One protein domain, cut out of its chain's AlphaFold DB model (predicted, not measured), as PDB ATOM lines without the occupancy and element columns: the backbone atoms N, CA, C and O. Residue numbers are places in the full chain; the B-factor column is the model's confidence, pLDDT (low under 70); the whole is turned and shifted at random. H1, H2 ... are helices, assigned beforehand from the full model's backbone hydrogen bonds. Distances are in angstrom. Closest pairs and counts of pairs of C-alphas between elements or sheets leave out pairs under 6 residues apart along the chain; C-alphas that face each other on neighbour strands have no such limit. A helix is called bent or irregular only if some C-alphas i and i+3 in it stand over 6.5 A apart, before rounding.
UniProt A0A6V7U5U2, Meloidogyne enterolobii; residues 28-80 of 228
ATOM      1  N   ASN A  28      33.548  98.612  35.789       61.03
ATOM      2  CA  ASN A  28      33.214  97.580  36.766       61.03
ATOM      3  C   ASN A  28      33.767  96.247  36.232       61.03
ATOM      4  O   ASN A  28      33.639  96.002  35.033       61.03
ATOM      5  N   PRO A  29      34.353  95.377  37.067       60.41
ATOM      6  CA  PRO A  29      34.903  94.101  36.602       60.41
ATOM      7  C   PRO A  29      33.850  93.243  35.874       60.41
ATOM      8  O   PRO A  29      34.190  92.493  34.965       60.41
ATOM      9  N   LEU A  30      32.563  93.455  36.177       61.78
ATOM     10  CA  LEU A  30      31.402  92.886  35.478       61.78
ATOM     11  C   LEU A  30      31.258  93.336  34.009       61.78
ATOM     12  O   LEU A  30      30.674  92.622  33.206       61.78
ATOM     13  N   PHE A  31      31.791  94.504  33.647       59.91
ATOM     14  CA  PHE A  31      31.829  95.025  32.277       59.91
ATOM     15  C   PHE A  31      33.200  94.834  31.608       59.91
ATOM     16  O   PHE A  31      33.396  95.298  30.488       59.91
ATOM     17  N   SER A  32      34.153  94.141  32.244       60.28
ATOM     18  CA  SER A  32      35.448  93.826  31.613       60.28
ATOM     19  C   SER A  32      35.317  92.839  30.441       60.28
ATOM     20  O   SER A  32      36.159  92.834  29.550       60.28
ATOM     21  N   HIS A  33      34.213  92.085  30.385       68.94
ATOM     22  CA  HIS A  33      33.819  91.238  29.253       68.94
ATOM     23  C   HIS A  33      32.943  91.961  28.221       68.94
ATOM     24  O   HIS A  33      32.264  91.318  27.422       68.94
ATOM     25  N   THR A  34      32.907  93.295  28.230       78.25
ATOM     26  CA  THR A  34      32.197  94.015  27.172       78.25
ATOM     27  C   THR A  34      32.954  93.862  25.862       78.25
ATOM     28  O   THR A  34      34.165  94.062  25.778       78.25
ATOM     29  N   TYR A  35      32.220  93.448  24.835       86.56
ATOM     30  CA  TYR A  35      32.745  93.318  23.490       86.56
ATOM     31  C   TYR A  35      33.308  94.669  23.028       86.56
ATOM     32  O   TYR A  35      32.570  95.646  22.898       86.56
ATOM     33  N   VAL A  36      34.622  94.717  22.797       88.75
ATOM     34  CA  VAL A  36      35.295  95.873  22.199       88.75
ATOM     35  C   VAL A  36      35.427  95.599  20.703       88.75
ATOM     36  O   VAL A  36      36.247  94.756  20.321       88.75
ATOM     37  N   PRO A  37      34.638  96.269  19.845       90.94
ATOM     38  CA  PRO A  37      34.739  96.063  18.411       90.94
ATOM     39  C   PRO A  37      36.128  96.473  17.918       90.94
ATOM     40  O   PRO A  37      36.699  97.472  18.360       90.94
ATOM     41  N   ARG A  38      36.684  95.693  16.991       91.06
ATOM     42  CA  ARG A  38      37.983  95.956  16.361       91.06
ATOM     43  C   ARG A  38      37.848  95.938  14.848       91.06
ATOM     44  O   ARG A  38      37.020  95.218  14.299       91.06
ATOM     45  N   GLY A  39      38.699  96.707  14.175       92.12
ATOM     46  CA  GLY A  39      38.720  96.772  12.717       92.12
ATOM     47  C   GLY A  39      37.417  97.340  12.157       92.12
ATOM     48  O   GLY A  39      36.993  98.426  12.535       92.12
ATOM     49  N   ILE A  40      36.789  96.602  11.244       92.06
ATOM     50  CA  ILE A  40      35.600  97.043  10.496       92.06
ATOM     51  C   ILE A  40      34.389  97.227  11.410       92.06
ATOM     52  O   ILE A  40      33.715  98.246  11.319       92.06
ATOM     53  N   LYS A  41      34.250  96.332  12.391       91.75
ATOM     54  CA  LYS A  41      33.246  96.359  13.462       91.75
ATOM     55  C   LYS A  41      33.274  97.634  14.304       91.75
ATOM     56  O   LYS A  41      32.292  97.959  14.964       91.75
ATOM     57  N   ALA A  42      34.417  98.326  14.343       93.25
ATOM     58  CA  ALA A  42      34.580  99.572  15.090       93.25
ATOM     59  C   ALA A  42      34.207 100.814  14.270       93.25
ATOM     60  O   ALA A  42      34.051 101.894  14.840       93.25
ATOM     61  N   LEU A  43      34.087 100.683  12.946       93.25
ATOM     62  CA  LEU A  43      33.701 101.790  12.086       93.25
ATOM     63  C   LEU A  43      32.194 102.005  12.145       93.25
ATOM     64  O   LEU A  43      31.404 101.068  12.233       93.25
ATOM     65  N   ASN A  44      31.792 103.268  12.051       92.50
ATOM     66  CA  ASN A  44      30.383 103.595  11.920       92.50
ATOM     67  C   ASN A  44      29.903 103.171  10.520       92.50
ATOM     68  O   ASN A  44      30.547 103.563   9.541       92.50
ATOM     69  N   PRO A  45      28.776 102.451  10.385       90.06
ATOM     70  CA  PRO A  45      28.232 102.069   9.083       90.06
ATOM     71  C   PRO A  45      27.907 103.254   8.158       90.06
ATOM     72  O   PRO A  45      27.767 103.067   6.953       90.06
ATOM     73  N   THR A  46      27.799 104.475   8.691       89.81
ATOM     74  CA  THR A  46      27.594 105.699   7.897       89.81
ATOM     75  C   THR A  46      28.891 106.380   7.454       89.81
ATOM     76  O   THR A  46      28.851 107.317   6.657       89.81
ATOM     77  N   SER A  47      30.041 105.957   7.983       92.44
ATOM     78  CA  SER A  47      31.335 106.559   7.660       92.44
ATOM     79  C   SER A  47      31.778 106.210   6.238       92.44
ATOM     80  O   SER A  47      31.550 105.099   5.757       92.44
ATOM     81  N   GLN A  48      32.466 107.144   5.577       91.00
ATOM     82  CA  GLN A  48      33.042 106.905   4.248       91.00
ATOM     83  C   GLN A  48      34.056 105.754   4.276       91.00
ATOM     84  O   GLN A  48      34.071 104.930   3.365       91.00
ATOM     85  N   ASP A  49      34.829 105.638   5.358       93.19
ATOM     86  CA  ASP A  49      35.799 104.558   5.556       93.19
ATOM     87  C   ASP A  49      35.152 103.172   5.581       93.19
ATOM     88  O   ASP A  49      35.775 102.206   5.155       93.19
ATOM     89  N   TYR A  50      33.924 103.046   6.090       94.19
ATOM     90  CA  TYR A  50      33.186 101.784   6.062       94.19
ATOM     91  C   TYR A  50      32.628 101.501   4.664       94.19
ATOM     92  O   TYR A  50      32.764 100.389   4.158       94.19
ATOM     93  N   LEU A  51      32.049 102.514   4.014       91.88
ATOM     94  CA  LEU A  51      31.427 102.384   2.694       91.88
ATOM     95  C   LEU A  51      32.436 102.059   1.583       91.88
ATOM     96  O   LEU A  51      32.104 101.304   0.671       91.88
ATOM     97  N   ASN A  52      33.666 102.571   1.674       92.00
ATOM     98  CA  ASN A  52      34.711 102.385   0.660       92.00
ATOM     99  C   ASN A  52      35.393 101.005   0.695       92.00
ATOM    100  O   ASN A  52      36.234 100.723  -0.157       92.00
ATOM    101  N   LYS A  53      35.064 100.148   1.668       92.62
ATOM    102  CA  LYS A  53      35.674  98.818   1.799       92.62
ATOM    103  C   LYS A  53      35.167  97.839   0.756       92.62
ATOM    104  O   LYS A  53      34.004  97.873   0.352       92.62
ATOM    105  N   THR A  54      36.048  96.926   0.360       91.00
ATOM    106  CA  THR A  54      35.713  95.837  -0.560       91.00
ATOM    107  C   THR A  54      35.008  94.693   0.176       91.00
ATOM    108  O   THR A  54      35.264  94.435   1.351       91.00
ATOM    109  N   SER A  55      34.141  93.948  -0.516       86.88
ATOM    110  CA  SER A  55      33.402  92.810   0.069       86.88
ATOM    111  C   SER A  55      34.309  91.673   0.580       86.88
ATOM    112  O   SER A  55      33.855  90.814   1.337       86.88
ATOM    113  N   SER A  56      35.583  91.644   0.171       90.25
ATOM    114  CA  SER A  56      36.613  90.723   0.673       90.25
ATOM    115  C   SER A  56      37.233  91.156   2.000       90.25
ATOM    116  O   SER A  56      37.704  90.312   2.755       90.25
ATOM    117  N   GLU A  57      37.254  92.458   2.291       91.94
ATOM    118  CA  GLU A  57      37.773  92.975   3.561       91.94
ATOM    119  C   GLU A  57      36.754  92.808   4.688       91.94
ATOM    120  O   GLU A  57      37.135  92.700   5.851       91.94
ATOM    121  N   ILE A  58      35.466  92.778   4.338       93.25
ATOM    122  CA  ILE A  58      34.343  92.770   5.270       93.25
ATOM    123  C   ILE A  58      34.022  91.341   5.723       93.25
ATOM    124  O   ILE A  58      33.777  90.475   4.880       93.25
ATOM    125  N   PRO A  59      33.979  91.084   7.043       94.50
ATOM    126  CA  PRO A  59      33.509  89.822   7.594       94.50
ATOM    127  C   PRO A  59      32.130  89.422   7.060       94.50
ATOM    128  O   PRO A  59      31.270  90.270   6.828       94.50
ATOM    129  N   LEU A  60      31.895  88.117   6.906       93.19
ATOM    130  CA  LEU A  60      30.641  87.589   6.354       93.19
ATOM    131  C   LEU A  60      29.394  88.096   7.095       93.19
ATOM    132  O   LEU A  60      28.393  88.403   6.453       93.19
ATOM    133  N   ASP A  61      29.470  88.224   8.419       92.69
ATOM    134  CA  ASP A  61      28.382  88.710   9.271       92.69
ATOM    135  C   ASP A  61      28.061  90.200   9.060       92.69
ATOM    136  O   ASP A  61      26.934  90.629   9.298       92.69
ATOM    137  N   GLU A  62      29.012  90.988   8.556       92.12
ATOM    138  CA  GLU A  62      28.839  92.422   8.295       92.12
ATOM    139  C   GLU A  62      28.510  92.757   6.840       92.12
ATOM    140  O   GLU A  62      28.132  93.895   6.547       92.12
ATOM    141  N   ARG A  63      28.611  91.792   5.919       92.31
ATOM    142  CA  ARG A  63      28.350  92.010   4.488       92.31
ATOM    143  C   ARG A  63      26.964  92.576   4.219       92.31
ATOM    144  O   ARG A  63      26.833  93.499   3.424       92.31
ATOM    145  N   PHE A  64      25.943  92.060   4.904       92.00
ATOM    146  CA  PHE A  64      24.582  92.575   4.769       92.00
ATOM    147  C   PHE A  64      24.491  94.044   5.198       92.00
ATOM    148  O   PHE A  64      23.904  94.864   4.494       92.00
ATOM    149  N   LEU A  65      25.108  94.395   6.333       92.81
ATOM    150  CA  LEU A  65      25.092  95.764   6.844       92.81
ATOM    151  C   LEU A  65      25.829  96.719   5.898       92.81
ATOM    152  O   LEU A  65      25.330  97.812   5.630       92.81
ATOM    153  N   HIS A  66      26.968  96.297   5.345       93.38
ATOM    154  CA  HIS A  66      27.719  97.074   4.359       93.38
ATOM    155  C   HIS A  66      26.969  97.247   3.046       93.38
ATOM    156  O   HIS A  66      26.901  98.364   2.532       93.38
ATOM    157  N   HIS A  67      26.358  96.179   2.536       90.19
ATOM    158  CA  HIS A  67      25.527  96.220   1.339       90.19
ATOM    159  C   HIS A  67      24.348  97.184   1.529       90.19
ATOM    160  O   HIS A  67      24.150  98.104   0.732       90.19
ATOM    161  N   PHE A  68      23.629  97.064   2.647       90.44
ATOM    162  CA  PHE A  68      22.524  97.959   2.982       90.44
ATOM    163  C   PHE A  68      22.972  99.421   3.123       90.44
ATOM    164  O   PHE A  68      22.341 100.320   2.560       90.44
ATOM    165  N   ALA A  69      24.063  99.676   3.851       90.19
ATOM    166  CA  ALA A  69      24.606 101.020   4.026       90.19
ATOM    167  C   ALA A  69      25.036 101.615   2.676       90.19
ATOM    168  O   ALA A  69      24.654 102.738   2.345       90.19
ATOM    169  N   SER A  70      25.735 100.833   1.853       88.44
ATOM    170  CA  SER A  70      26.119 101.214   0.494       88.44
ATOM    171  C   SER A  70      24.906 101.617  -0.329       88.44
ATOM    172  O   SER A  70      24.915 102.687  -0.928       88.44
ATOM    173  N   ILE A  71      23.828 100.833  -0.310       85.00
ATOM    174  CA  ILE A  71      22.598 101.169  -1.033       85.00
ATOM    175  C   ILE A  71      21.985 102.466  -0.504       85.00
ATOM    176  O   ILE A  71      21.690 103.370  -1.286       85.00
ATOM    177  N   LYS A  72      21.790 102.588   0.812       85.06
ATOM    178  CA  LYS A  72      21.127 103.754   1.412       85.06
ATOM    179  C   LYS A  72      21.893 105.047   1.156       85.06
ATOM    180  O   LYS A  72      21.295 106.036   0.736       85.06
ATOM    181  N   PHE A  73      23.203 105.044   1.372       82.56
ATOM    182  CA  PHE A  73      24.005 106.258   1.260       82.56
ATOM    183  C   PHE A  73      24.369 106.587  -0.194       82.56
ATOM    184  O   PHE A  73      24.351 107.765  -0.548       82.56
ATOM    185  N   LYS A  74      24.560 105.594  -1.078       73.75
ATOM    186  CA  LYS A  74      24.699 105.850  -2.525       73.75
ATOM    187  C   LYS A  74      23.397 106.372  -3.143       73.75
ATOM    188  O   LYS A  74      23.464 107.254  -3.992       73.75
ATOM    189  N   LYS A  75      22.220 105.895  -2.710       65.25
ATOM    190  CA  LYS A  75      20.916 106.437  -3.150       65.25
ATOM    191  C   LYS A  75      20.731 107.897  -2.734       65.25
ATOM    192  O   LYS A  75      20.224 108.680  -3.527       65.25
ATOM    193  N   ASN A  76      21.189 108.288  -1.545       59.53
ATOM    194  CA  ASN A  76      21.125 109.687  -1.110       59.53
ATOM    195  C   ASN A  76      22.022 110.599  -1.962       59.53
ATOM    196  O   ASN A  76      21.585 111.681  -2.339       59.53
ATOM    197  N   ILE A  77      23.223 110.140  -2.334       58.94
ATOM    198  CA  ILE A  77      24.121 110.877  -3.241       58.94
ATOM    199  C   ILE A  77      23.503 110.967  -4.645       58.94
ATOM    200  O   ILE A  77      23.384 112.053  -5.208       58.94
ATOM    201  N   LYS A  78      23.007 109.839  -5.175       55.84
ATOM    202  CA  LYS A  78      22.312 109.796  -6.468       55.84
ATOM    203  C   LYS A  78      21.052 110.670  -6.460       55.84
ATOM    204  O   LYS A  78      20.786 111.302  -7.463       55.84
ATOM    205  N   ASN A  79      20.298 110.796  -5.370       52.44
ATOM    206  CA  ASN A  79      19.123 111.681  -5.321       52.44
ATOM    207  C   ASN A  79      19.479 113.178  -5.369       52.44
ATOM    208  O   ASN A  79      18.679 113.966  -5.878       52.44
ATOM    209  N   GLU A  80      20.665 113.577  -4.903       52.09
ATOM    210  CA  GLU A  80      21.146 114.954  -5.079       52.09
ATOM    211  C   GLU A  80      21.707 115.200  -6.492       52.09
ATOM    212  O   GLU A  80      21.521 116.284  -7.054       52.09
TER     213      GLU A  80
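Overview. This is residues 28 to 80 of the 228 residues of a protein of Meloidogyne enterolobii (UniProt A0A6V7U5U2). One long helix, H3, makes one side of a small body, and the loops that hold the two very short helices H1 and H2 make the other side, with H2 packed on part of H3. From this body a thin tail, residues 28 to 38, sticks out at one end, and residues 75 to 80 of H3 stick out at the opposite end, so that these two arms make most of the length. The printed part has 53 residues with three named helices, in the order H1, H2, H3, and no named strand; the class is all helix. The whole is loose, with a radius of gyration of the C-alphas of 14.1 A, and it spans 48 by 23 by 16 A.

Arrangement. Begin at residue 28 and pass along residues 28 to 38, which stand free, to reach H1, residues 39 to 42. A tight link of 5 residues then brings you to H2, residues 48 to 51. H1 and H2 are close but not clearly touching; their closest C-alphas, those of Ile 40 and Tyr 50, are 6.9 A apart. After H2, a short link of 8 residues takes you to H3, residues 60 to 80. H2 and H3 touch, with residues 66 to 70 alone on the side of H3; look at Leu 51 and Ser 70, whose C-alphas, the closest of the two helices, are 5.9 A apart. H1 and H3 are close but not clearly touching, with their closest C-alphas, those of Lys 41 and Glu 62, 7.8 A apart. In the backbone of H3, 15 of 17 pairs of O of residue i and N of residue i+4 are within hydrogen-bond range, while H1 and H2 are too short for such a pair.

Along the chain. Find C-alpha 39 at (38.720, 96.772, 12.717), where H1 begins; its four residues cover 5.5 A from first to last C-alpha. H2 runs from Gln 48 to Leu 51, 5.0 A between these C-alphas. Look next for C-alpha 60 at (30.641, 87.589, 6.354); from there H3 runs 31.1 A to C-alpha 80 at (21.146, 114.954, -5.079). H3 is irregular, for C-alphas 61 and 64 are 7.0 A apart.

Size, cuts and confidence. The two C-alphas farthest apart are those of Pro 29 and Glu 80, at 48.6 A. Without the stretches that stand free, the body has 36 residues, spans 21 by 15 by 13 A and has a radius of gyration of 8.5 A. The printed part has no cut, and neither link between the helices is long. The mean pLDDT of the printed part is 83.3; look for the values under 70 in the B-factor column at residues 28 to 33 and residues 75 to 80, where the model's confidence is low.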